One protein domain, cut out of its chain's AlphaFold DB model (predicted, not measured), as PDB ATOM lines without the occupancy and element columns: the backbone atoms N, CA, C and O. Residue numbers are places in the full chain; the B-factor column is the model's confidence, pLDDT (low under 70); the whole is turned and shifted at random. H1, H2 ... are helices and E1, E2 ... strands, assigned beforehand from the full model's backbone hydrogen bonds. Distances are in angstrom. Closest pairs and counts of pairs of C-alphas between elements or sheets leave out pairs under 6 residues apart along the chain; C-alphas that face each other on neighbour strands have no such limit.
ATOM      1  N   TYR A   5     -44.405   3.699  16.058       91.12
ATOM      2  CA  TYR A   5     -43.187   4.209  16.691       91.12
ATOM      3  C   TYR A   5     -41.964   3.528  16.088       91.12
ATOM      4  O   TYR A   5     -42.014   2.344  15.767       91.12
ATOM      5  N   TYR A   6     -40.853   4.243  15.968       90.94
ATOM      6  CA  TYR A   6     -39.569   3.674  15.569       90.94
ATOM      7  C   TYR A   6     -38.479   4.170  16.515       90.94
ATOM      8  O   TYR A   6     -38.639   5.194  17.180       90.94
ATOM      9  N   ALA A   7     -37.389   3.415  16.607       87.56
ATOM     10  CA  ALA A   7     -36.234   3.833  17.384       87.56
ATOM     11  C   ALA A   7     -35.361   4.750  16.525       87.56
ATOM     12  O   ALA A   7     -34.900   4.333  15.462       87.56
ATOM     13  N   ASP A   8     -35.170   5.988  16.972       87.56
ATOM     14  CA  ASP A   8     -34.480   7.005  16.186       87.56
ATOM     15  C   ASP A   8     -32.958   6.859  16.273       87.56
ATOM     16  O   ASP A   8     -32.397   6.700  17.359       87.56
ATOM     17  N   PHE A   9     -32.279   6.903  15.132       86.81
ATOM     18  CA  PHE A   9     -30.827   6.766  15.041       86.81
ATOM     19  C   PHE A   9     -30.193   8.140  14.772       86.81
ATOM     20  O   PHE A   9     -30.707   8.866  13.924       86.81
ATOM     21  N   PRO A  10     -29.064   8.501  15.417       86.62
ATOM     22  CA  PRO A  10     -28.216   7.668  16.281       86.62
ATOM     23  C   PRO A  10     -28.614   7.639  17.761       86.62
ATOM     24  O   PRO A  10     -28.062   6.840  18.510       86.62
ATOM     25  N   SER A  11     -29.591   8.441  18.199       83.06
ATOM     26  CA  SER A  11     -29.944   8.594  19.624       83.06
ATOM     27  C   SER A  11     -30.312   7.286  20.345       83.06
ATOM     28  O   SER A  11     -30.133   7.166  21.556       83.06
ATOM     29  N   VAL A  12     -30.796   6.279  19.616       83.69
ATOM     30  CA  VAL A  12     -31.075   4.935  20.140       83.69
ATOM     31  C   VAL A  12     -29.840   4.237  20.716       83.69
ATOM     32  O   VAL A  12     -29.985   3.398  21.607       83.69
ATOM     33  N   LEU A  13     -28.635   4.558  20.237       82.31
ATOM     34  CA  LEU A  13     -27.400   3.903  20.674       82.31
ATOM     35  C   LEU A  13     -27.146   4.106  22.175       82.31
ATOM     36  O   LEU A  13     -26.719   3.166  22.844       82.31
ATOM     37  N   ASP A  14     -27.525   5.263  22.719       81.56
ATOM     38  CA  ASP A  14     -27.374   5.584  24.143       81.56
ATOM     39  C   ASP A  14     -28.448   4.930  25.029       81.56
ATOM     40  O   ASP A  14     -28.295   4.834  26.248       81.56
ATOM     41  N   GLN A  15     -29.561   4.478  24.440       78.88
ATOM     42  CA  GLN A  15     -30.771   4.067  25.168       78.88
ATOM     43  C   GLN A  15     -31.276   2.673  24.787       78.88
ATOM     44  O   GLN A  15     -32.411   2.313  25.110       78.88
ATOM     45  N   ALA A  16     -30.453   1.853  24.129       72.50
ATOM     46  CA  ALA A  16     -30.877   0.567  23.573       72.50
ATOM     47  C   ALA A  16     -31.569  -0.361  24.599       72.50
ATOM     48  O   ALA A  16     -32.505  -1.078  24.251       72.50
ATOM     49  N   GLY A  17     -31.161  -0.313  25.875       75.06
ATOM     50  CA  GLY A  17     -31.768  -1.092  26.962       75.06
ATOM     51  C   GLY A  17     -33.092  -0.542  27.514       75.06
ATOM     52  O   GLY A  17     -33.814  -1.276  28.184       75.06
ATOM     53  N   ALA A  18     -33.431   0.719  27.237       80.38
ATOM     54  CA  ALA A  18     -34.609   1.397  27.785       80.38
ATOM     55  C   ALA A  18     -35.833   1.360  26.853       80.38
ATOM     56  O   ALA A  18     -36.949   1.627  27.297       80.38
ATOM     57  N   ILE A  19     -35.656   0.997  25.575       82.44
ATOM     58  CA  ILE A  19     -36.724   1.056  24.560       82.44
ATOM     59  C   ILE A  19     -37.957   0.249  24.977       82.44
ATOM     60  O   ILE A  19     -39.082   0.710  24.806       82.44
ATOM     61  N   SER A  20     -37.770  -0.939  25.557       78.69
ATOM     62  CA  SER A  20     -38.884  -1.798  25.978       78.69
ATOM     63  C   SER A  20     -39.794  -1.141  27.019       78.69
ATOM     64  O   SER A  20     -40.980  -1.451  27.048       78.69
ATOM     65  N   ALA A  21     -39.268  -0.221  27.834       84.94
ATOM     66  CA  ALA A  21     -40.039   0.520  28.829       84.94
ATOM     67  C   ALA A  21     -40.785   1.729  28.234       84.94
ATOM     68  O   ALA A  21     -41.745   2.208  28.833       84.94
ATOM     69  N   LEU A  22     -40.354   2.220  27.066       86.50
ATOM     70  CA  LEU A  22     -40.947   3.372  26.375       86.50
ATOM     71  C   LEU A  22     -42.085   2.973  25.425       86.50
ATOM     72  O   LEU A  22     -42.931   3.799  25.085       86.50
ATOM     73  N   VAL A  23     -42.110   1.716  24.981       87.94
ATOM     74  CA  VAL A  23     -43.121   1.206  24.049       87.94
ATOM     75  C   VAL A  23     -44.464   1.027  24.772       87.94
ATOM     76  O   VAL A  23     -44.536   0.273  25.744       87.94
ATOM     77  N   PRO A  24     -45.558   1.654  24.293       88.69
ATOM     78  CA  PRO A  24     -46.873   1.483  24.899       88.69
ATOM     79  C   PRO A  24     -47.357   0.029  24.859       88.69
ATOM     80  O   PRO A  24     -47.111  -0.710  23.902       88.69
ATOM     81  N   SER A  25     -48.129  -0.377  25.868       88.38
ATOM     82  CA  SER A  25     -48.707  -1.722  25.916       88.38
ATOM     83  C   SER A  25     -49.573  -2.024  24.683       88.38
ATOM     84  O   SER A  25     -50.349  -1.185  24.219       88.38
ATOM     85  N   GLY A  26     -49.455  -3.247  24.160       89.12
ATOM     86  CA  GLY A  26     -50.181  -3.708  22.967       89.12
ATOM     87  C   GLY A  26     -49.528  -3.343  21.630       89.12
ATOM     88  O   GLY A  26     -50.082  -3.668  20.581       89.12
ATOM     89  N   TYR A  27     -48.365  -2.687  21.645       92.06
ATOM     90  CA  TYR A  27     -47.543  -2.497  20.454       92.06
ATOM     91  C   TYR A  27     -46.527  -3.630  20.325       92.06
ATOM     92  O   TYR A  27     -45.903  -4.046  21.303       92.06
ATOM     93  N   HIS A  28     -46.334  -4.107  19.100       90.12
ATOM     94  CA  HIS A  28     -45.411  -5.195  18.801       90.12
ATOM     95  C   HIS A  28     -44.349  -4.735  17.801       90.12
ATOM     96  O   HIS A  28     -44.700  -4.042  16.843       90.12
ATOM     97  N   PRO A  29     -43.070  -5.102  18.008       90.31
ATOM     98  CA  PRO A  29     -42.010  -4.775  17.069       90.31
ATOM     99  C   PRO A  29     -42.138  -5.605  15.790       90.31
ATOM    100  O   PRO A  29     -42.319  -6.822  15.837       90.31
ATOM    101  N   GLU A  30     -41.938  -4.946  14.663       92.38
ATOM    102  CA  GLU A  30     -41.779  -5.528  13.340       92.38
ATOM    103  C   GLU A  30     -40.459  -5.032  12.745       92.38
ATOM    104  O   GLU A  30     -40.131  -3.846  12.829       92.38
ATOM    105  N   LEU A  31     -39.662  -5.949  12.193       91.94
ATOM    106  CA  LEU A  31     -38.409  -5.598  11.533       91.94
ATOM    107  C   LEU A  31     -38.676  -5.332  10.053       91.94
ATOM    108  O   LEU A  31     -39.017  -6.249   9.308       91.94
ATOM    109  N   HIS A  32     -38.447  -4.096   9.626       92.06
ATOM    110  CA  HIS A  32     -38.465  -3.711   8.222       92.06
ATOM    111  C   HIS A  32     -37.041  -3.751   7.685       92.06
ATOM    112  O   HIS A  32     -36.206  -2.918   8.046       92.06
ATOM    113  N   THR A  33     -36.753  -4.744   6.848       93.88
ATOM    114  CA  THR A  33     -35.424  -4.919   6.266       93.88
ATOM    115  C   THR A  33     -35.105  -3.786   5.298       93.88
ATOM    116  O   THR A  33     -35.943  -3.354   4.504       93.88
ATOM    117  N   ILE A  34     -33.868  -3.301   5.359       93.31
ATOM    118  CA  ILE A  34     -33.361  -2.289   4.431       93.31
ATOM    119  C   ILE A  34     -32.445  -2.996   3.434       93.31
ATOM    120  O   ILE A  34     -31.516  -3.698   3.832       93.31
ATOM    121  N   SER A  35     -32.713  -2.825   2.138       94.62
ATOM    122  CA  SER A  35     -31.828  -3.320   1.077       94.62
ATOM    123  C   SER A  35     -30.532  -2.508   1.019       94.62
ATOM    124  O   SER A  35     -30.486  -1.391   1.517       94.62
ATOM    125  N   ILE A  36     -29.497  -3.010   0.341       94.19
ATOM    126  CA  ILE A  36     -28.235  -2.263   0.176       94.19
ATOM    127  C   ILE A  36     -28.465  -0.884  -0.464       94.19
ATOM    128  O   ILE A  36     -27.988   0.116   0.053       94.19
ATOM    129  N   LYS A  37     -29.307  -0.798  -1.502       96.44
ATOM    130  CA  LYS A  37     -29.686   0.494  -2.104       96.44
ATOM    131  C   LYS A  37     -30.433   1.407  -1.129       96.44
ATOM    132  O   LYS A  37     -30.303   2.622  -1.187       96.44
ATOM    133  N   GLY A  38     -31.248   0.826  -0.247       95.38
ATOM    134  CA  GLY A  38     -31.931   1.573   0.806       95.38
ATOM    135  C   GLY A  38     -30.964   2.095   1.870       95.38
ATOM    136  O   GLY A  38     -31.167   3.194   2.374       95.38
ATOM    137  N   LEU A  39     -29.910   1.336   2.180       95.25
ATOM    138  CA  LEU A  39     -28.852   1.740   3.102       95.25
ATOM    139  C   LEU A  39     -28.060   2.923   2.536       95.25
ATOM    140  O   LEU A  39     -27.866   3.910   3.238       95.25
ATOM    141  N   GLU A  40     -27.683   2.858   1.258       96.50
ATOM    142  CA  GLU A  40     -27.030   3.966   0.546       96.50
ATOM    143  C   GLU A  40     -27.917   5.219   0.544       96.50
ATOM    144  O   GLU A  40     -27.482   6.288   0.967       96.50
ATOM    145  N   ALA A  41     -29.195   5.076   0.172       96.75
ATOM    146  CA  ALA A  41     -30.144   6.190   0.171       96.75
ATOM    147  C   ALA A  41     -30.346   6.801   1.569       96.75
ATOM    148  O   ALA A  41     -30.494   8.017   1.701       96.75
ATOM    149  N   TRP A  42     -30.340   5.977   2.619       94.69
ATOM    150  CA  TRP A  42     -30.408   6.453   3.998       94.69
ATOM    151  C   TRP A  42     -29.168   7.279   4.358       94.69
ATOM    152  O   TRP A  42     -29.306   8.415   4.814       94.69
ATOM    153  N   GLN A  43     -27.970   6.756   4.097       96.00
ATOM    154  CA  GLN A  43     -26.719   7.473   4.347       96.00
ATOM    155  C   GLN A  43     -26.645   8.794   3.573       96.00
ATOM    156  O   GLN A  43     -26.255   9.814   4.140       96.00
ATOM    157  N   ASP A  44     -27.056   8.805   2.304       96.25
ATOM    158  CA  ASP A  44     -27.064  10.007   1.468       96.25
ATOM    159  C   ASP A  44     -28.045  11.058   2.001       96.25
ATOM    160  O   ASP A  44     -27.718  12.245   2.071       96.25
ATOM    161  N   SER A  45     -29.224  10.621   2.454       94.38
ATOM    162  CA  SER A  45     -30.198  11.506   3.094       94.38
ATOM    163  C   SER A  45     -29.646  12.121   4.381       94.38
ATOM    164  O   SER A  45     -29.903  13.295   4.647       94.38
ATOM    165  N   VAL A  46     -28.893  11.368   5.187       93.69
ATOM    166  CA  VAL A  46     -28.258  11.892   6.407       93.69
ATOM    167  C   VAL A  46     -27.124  12.860   6.048       93.69
ATOM    168  O   VAL A  46     -27.074  13.966   6.585       93.69
ATOM    169  N   ALA A  47     -26.277  12.509   5.074       93.75
ATOM    170  CA  ALA A  47     -25.177  13.351   4.594       93.75
ATOM    171  C   ALA A  47     -25.648  14.707   4.034       93.75
ATOM    172  O   ALA A  47     -24.947  15.710   4.184       93.75
ATOM    173  N   ALA A  48     -26.846  14.761   3.441       94.12
ATOM    174  CA  ALA A  48     -27.456  16.004   2.966       94.12
ATOM    175  C   ALA A  48     -27.775  17.006   4.098       94.12
ATOM    176  O   ALA A  48     -27.925  18.200   3.839       94.12
ATOM    177  N   HIS A  49     -27.841  16.552   5.355       91.06
ATOM    178  CA  HIS A  49     -28.093  17.386   6.532       91.06
ATOM    179  C   HIS A  49     -26.784  17.693   7.271       91.06
ATOM    180  O   HIS A  49     -26.565  17.252   8.398       91.06
ATOM    181  N   THR A  50     -25.902  18.481   6.654       85.81
ATOM    182  CA  THR A  50     -24.534  18.732   7.154       85.81
ATOM    183  C   THR A  50     -24.474  19.227   8.607       85.81
ATOM    184  O   THR A  50     -23.566  18.848   9.339       85.81
ATOM    185  N   SER A  51     -25.455  20.014   9.067       88.06
ATOM    186  CA  SER A  51     -25.517  20.487  10.461       88.06
ATOM    187  C   SER A  51     -25.770  19.371  11.485       88.06
ATOM    188  O   SER A  51     -25.335  19.472  12.630       88.06
ATOM    189  N   GLN A  52     -26.472  18.306  11.086       84.50
ATOM    190  CA  GLN A  52     -26.682  17.115  11.917       84.50
ATOM    191  C   GLN A  52     -25.401  16.275  11.977       84.50
ATOM    192  O   GLN A  52     -25.089  15.721  13.027       84.50
ATOM    193  N   ILE A  53     -24.622  16.237  10.885       88.00
ATOM    194  CA  ILE A  53     -23.380  15.457  10.826       88.00
ATOM    195  C   ILE A  53     -22.417  15.894  11.920       88.00
ATOM    196  O   ILE A  53     -22.069  15.074  12.754       88.00
ATOM    197  N   SER A  54     -22.079  17.182  12.000       87.25
ATOM    198  CA  SER A  54     -21.145  17.690  13.016       87.25
ATOM    199  C   SER A  54     -21.660  17.593  14.458       87.25
ATOM    200  O   SER A  54     -20.897  17.822  15.392       87.25
ATOM    201  N   THR A  55     -22.955  17.321  14.649       87.12
ATOM    202  CA  THR A  55     -23.555  17.140  15.979       87.12
ATOM    203  C   THR A  55     -23.281  15.737  16.518       87.12
ATOM    204  O   THR A  55     -23.028  15.582  17.710       87.12
ATOM    205  N   PHE A  56     -23.330  14.728  15.648       89.12
ATOM    206  CA  PHE A  56     -23.243  13.321  16.045       89.12
ATOM    207  C   PHE A  56     -21.936  12.641  15.634       89.12
ATOM    208  O   PHE A  56     -21.513  11.702  16.300       89.12
ATOM    209  N   TRP A  57     -21.281  13.119  14.575       93.31
ATOM    210  CA  TRP A  57     -20.092  12.504  13.993       93.31
ATOM    211  C   TRP A  57     -18.993  13.531  13.706       93.31
ATOM    212  O   TRP A  57     -19.275  14.698  13.426       93.31
ATOM    213  N   PRO A  58     -17.721  13.102  13.730       92.44
ATOM    214  CA  PRO A  58     -16.603  13.954  13.333       92.44
ATOM    215  C   PRO A  58     -16.588  14.236  11.823       92.44
ATOM    216  O   PRO A  58     -16.134  15.299  11.403       92.44
ATOM    217  N   ASP A  59     -17.097  13.307  11.008       93.62
ATOM    218  CA  ASP A  59     -17.141  13.403   9.552       93.62
ATOM    219  C   ASP A  59     -18.201  12.464   8.941       93.62
ATOM    220  O   ASP A  59     -18.857  11.670   9.618       93.62
ATOM    221  N   VAL A  60     -18.397  12.597   7.626       94.75
ATOM    222  CA  VAL A  60     -19.364  11.804   6.852       94.75
ATOM    223  C   VAL A  60     -18.957  10.332   6.761       94.75
ATOM    224  O   VAL A  60     -19.837   9.477   6.691       94.75
ATOM    225  N   GLU A  61     -17.660  10.021   6.767       95.69
ATOM    226  CA  GLU A  61     -17.176   8.640   6.646       95.69
ATOM    227  C   GLU A  61     -17.540   7.838   7.900       95.69
ATOM    228  O   GLU A  61     -18.195   6.800   7.808       95.69
ATOM    229  N   THR A  62     -17.255   8.401   9.075       95.31
ATOM    230  CA  THR A  62     -17.627   7.837  10.377       95.31
ATOM    231  C   THR A  62     -19.142   7.632  10.474       95.31
ATOM    232  O   THR A  62     -19.603   6.577  10.908       95.31
ATOM    233  N   MET A  63     -19.941   8.598  10.001       95.56
ATOM    234  CA  MET A  63     -21.403   8.461   9.936       95.56
ATOM    235  C   MET A  63     -21.829   7.259   9.079       95.56
ATOM    236  O   MET A  63     -22.681   6.468   9.494       95.56
ATOM    237  N   ARG A  64     -21.228   7.083   7.895       96.56
ATOM    238  CA  ARG A  64     -21.547   5.957   7.002       96.56
ATOM    239  C   ARG A  64     -21.164   4.618   7.623       96.56
ATOM    240  O   ARG A  64     -21.959   3.672   7.550       96.56
ATOM    241  N   GLU A  65     -19.993   4.535   8.246       95.88
ATOM    242  CA  GLU A  65     -19.539   3.338   8.955       95.88
ATOM    243  C   GLU A  65     -20.484   2.973  10.104       95.88
ATOM    244  O   GLU A  65     -20.907   1.820  10.216       95.88
ATOM    245  N   GLU A  66     -20.892   3.941  10.924       95.19
ATOM    246  CA  GLU A  66     -21.809   3.693  12.037       95.19
ATOM    247  C   GLU A  66     -23.208   3.269  11.581       95.19
ATOM    248  O   GLU A  66     -23.756   2.309  12.134       95.19
ATOM    249  N   ILE A  67     -23.767   3.902  10.543       94.50
ATOM    250  CA  ILE A  67     -25.049   3.475   9.957       94.50
ATOM    251  C   ILE A  67     -24.936   2.045   9.403       94.50
ATOM    252  O   ILE A  67     -25.832   1.224   9.617       94.50
ATOM    253  N   THR A  68     -23.821   1.707   8.748       95.31
ATOM    254  CA  THR A  68     -23.564   0.347   8.239       95.31
ATOM    255  C   THR A  68     -23.453  -0.664   9.381       95.31
ATOM    256  O   THR A  68     -24.034  -1.747   9.321       95.31
ATOM    257  N   ASN A  69     -22.756  -0.303  10.458       94.06
ATOM    258  CA  ASN A  69     -22.605  -1.135  11.649       94.06
ATOM    259  C   ASN A  69     -23.929  -1.332  12.393       94.06
ATOM    260  O   ASN A  69     -24.186  -2.407  12.939       94.06
ATOM    261  N   TYR A  70     -24.781  -0.311  12.433       91.75
ATOM    262  CA  TYR A  70     -26.123  -0.433  12.989       91.75
ATOM    263  C   TYR A  70     -26.990  -1.356  12.127       91.75
ATOM    264  O   TYR A  70     -27.615  -2.289  12.643       91.75
ATOM    265  N   HIS A  71     -26.971  -1.154  10.807       92.50
ATOM    266  CA  HIS A  71     -27.696  -1.992   9.854       92.50
ATOM    267  C   HIS A  71     -27.254  -3.457   9.913       92.50
ATOM    268  O   HIS A  71     -28.114  -4.330   9.952       92.50
ATOM    269  N   SER A  72     -25.956  -3.752  10.021       91.56
ATOM    270  CA  SER A  72     -25.463  -5.135  10.100       91.56
ATOM    271  C   SER A  72     -25.893  -5.861  11.380       91.56
ATOM    272  O   SER A  72     -26.114  -7.072  11.359       91.56
ATOM    273  N   LYS A  73     -26.070  -5.130  12.489       88.25
ATOM    274  CA  LYS A  73     -26.544  -5.679  13.771       88.25
ATOM    275  C   LYS A  73     -28.059  -5.879  13.809       88.25
ATOM    276  O   LYS A  73     -28.531  -6.861  14.378       88.25
ATOM    277  N   VAL A  74     -28.826  -4.932  13.265       85.88
ATOM    278  CA  VAL A  74     -30.297  -4.914  13.388       85.88
ATOM    279  C   VAL A  74     -30.992  -5.529  12.168       85.88
ATOM    280  O   VAL A  74     -32.085  -6.075  12.299       85.88
ATOM    281  N   GLY A  75     -30.367  -5.460  10.993       82.38
ATOM    282  CA  GLY A  75     -30.903  -5.903   9.701       82.38
ATOM    283  C   GLY A  75     -31.876  -4.917   9.038       82.38
ATOM    284  O   GLY A  75     -32.375  -5.187   7.943       82.38
ATOM    285  N   GLY A  76     -32.173  -3.783   9.682       88.44
ATOM    286  CA  GLY A  76     -33.139  -2.792   9.209       88.44
ATOM    287  C   GLY A  76     -33.664  -1.885  10.324       88.44
ATOM    288  O   GLY A  76     -32.963  -1.653  11.309       88.44
ATOM    289  N   VAL A  77     -34.899  -1.388  10.188       89.88
ATOM    290  CA  VAL A  77     -35.564  -0.550  11.206       89.88
ATOM    291  C   VAL A  77     -36.606  -1.364  11.960       89.88
ATOM    292  O   VAL A  77     -37.430  -2.050  11.354       89.88
ATOM    293  N   ARG A  78     -36.607  -1.263  13.292       90.25
ATOM    294  CA  ARG A  78     -37.703  -1.784  14.116       90.25
ATOM    295  C   ARG A  78     -38.817  -0.750  14.198       90.25
ATOM    296  O   ARG A  78     -38.583   0.369  14.651       90.25
ATOM    297  N   ILE A  79     -40.016  -1.151  13.793       91.56
ATOM    298  CA  ILE A  79     -41.232  -0.347  13.893       91.56
ATOM    299  C   ILE A  79     -42.194  -1.054  14.841       91.56
ATOM    300  O   ILE A  79     -42.497  -2.232  14.680       91.56
ATOM    301  N   TRP A  80     -42.665  -0.341  15.855       92.75
ATOM    302  CA  TRP A  80     -43.675  -0.810  16.786       92.75
ATOM    303  C   TRP A  80     -45.041  -0.332  16.333       92.75
ATOM    304  O   TRP A  80     -45.305   0.871  16.290       92.75
ATOM    305  N   ASN A  81     -45.922  -1.291  16.064       92.62
ATOM    306  CA  ASN A  81     -47.282  -1.045  15.608       92.62
ATOM    307  C   ASN A  81     -48.283  -1.743  16.525       92.62
ATOM    308  O   ASN A  81     -48.021  -2.831  17.050       92.62
ATOM    309  N   LYS A  82     -49.465  -1.147  16.671       87.56
ATOM    310  CA  LYS A  82     -50.612  -1.831  17.263       87.56
ATOM    311  C   LYS A  82     -51.268  -2.670  16.170       87.56
ATOM    312  O   LYS A  82     -51.766  -2.118  15.190       87.56
ATOM    313  N   LYS A  83     -51.239  -3.996  16.307       70.75
ATOM    314  CA  LYS A  83     -52.076  -4.853  15.459       70.75
ATOM    315  C   LYS A  83     -53.524  -4.645  15.911       70.75
ATOM    316  O   LYS A  83     -53.794  -4.726  17.107       70.75
TER     317      LYS A  83
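This is residues 5 to 83 of the 84 residues of an uncharacterized protein of Anaerolineales bacterium (UniProt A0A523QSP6). A two-stranded antiparallel ribbon, E1 and E2, makes one end of an elongated domain, and at the other end H3 and H5 pack on each other at a slant, with the short H4 at the corner between them. The stretch before E1, with the short H1 and H2, runs along one side, and its residues 5 to 6 pair with E2 as a short third strand. The printed part has 79 residues with five named helices and two named strands, in the order H1, H2, E1, H3, H4, H5, E2, and its class is mixed, helices and strands. It is only just compact, close to loose, with a radius of gyration of the C-alphas of 13.6 A and spans of 39 by 25 by 19 A.

E1, residues 27 to 33, is 18.8 A long and begins at C-alpha 27, (-47.543, -2.497, 20.454). E2, residues 76 to 82, is 19.3 A long and ends at C-alpha 82, (-50.612, -1.831, 17.263). H5, residues 60 to 74, is the longest helix at 21.0 A and begins at C-alpha 60, (-19.364, 11.804, 6.852). H3, residues 36 to 47, is 16.5 A long, and H4, residues 50 to 56, is 10.5 A long. H1 is residues 11 to 14, 6.0 A long, and H2 is residues 19 to 22, 5.1 A long.

E1 and E2 are antiparallel neighbours, with 152 degrees between their directions. N 30 and O 79 are 2.8 A apart and N 77 and O 32 are 2.9 A apart, both within hydrogen-bond range. Residues 5 to 6 pair antiparallel with residues 79 to 80 of E2. H5 is apart from E1, but only just, the closest C-alphas being 8.3 A apart. H3 and H5 touch, the closest C-alphas being those of Gln 43 and Arg 64, 6.0 A apart, and run opposite ways at a steep tilt of 42 degrees. H4 touches H3 only at the corner and only just, with 3 pairs of C-alphas within 8 A, the closest those of Ala 47 and Ile 53 at 6.8 A; of H3, residues 46 to 47 alone take part. H4 and H5 are close but not clearly touching, the C-alphas of Ile 53 and Val 60 being closest at 6.7 A. H1 and H2 are only just apart, at 8.2 A between their closest C-alphas. In H3 and H5 every O i to N i+4 pair is within hydrogen-bond range, in H4 2 of 3 are, and H1 and H2 are too short for such a pair.

The two C-alphas farthest apart, those of Pro 58 and Lys 83, are 40.2 A apart. The printed part has no cut, and the six links between named elements are tight. The mean pLDDT of the printed part is 89.8, and no printed residue is under 70.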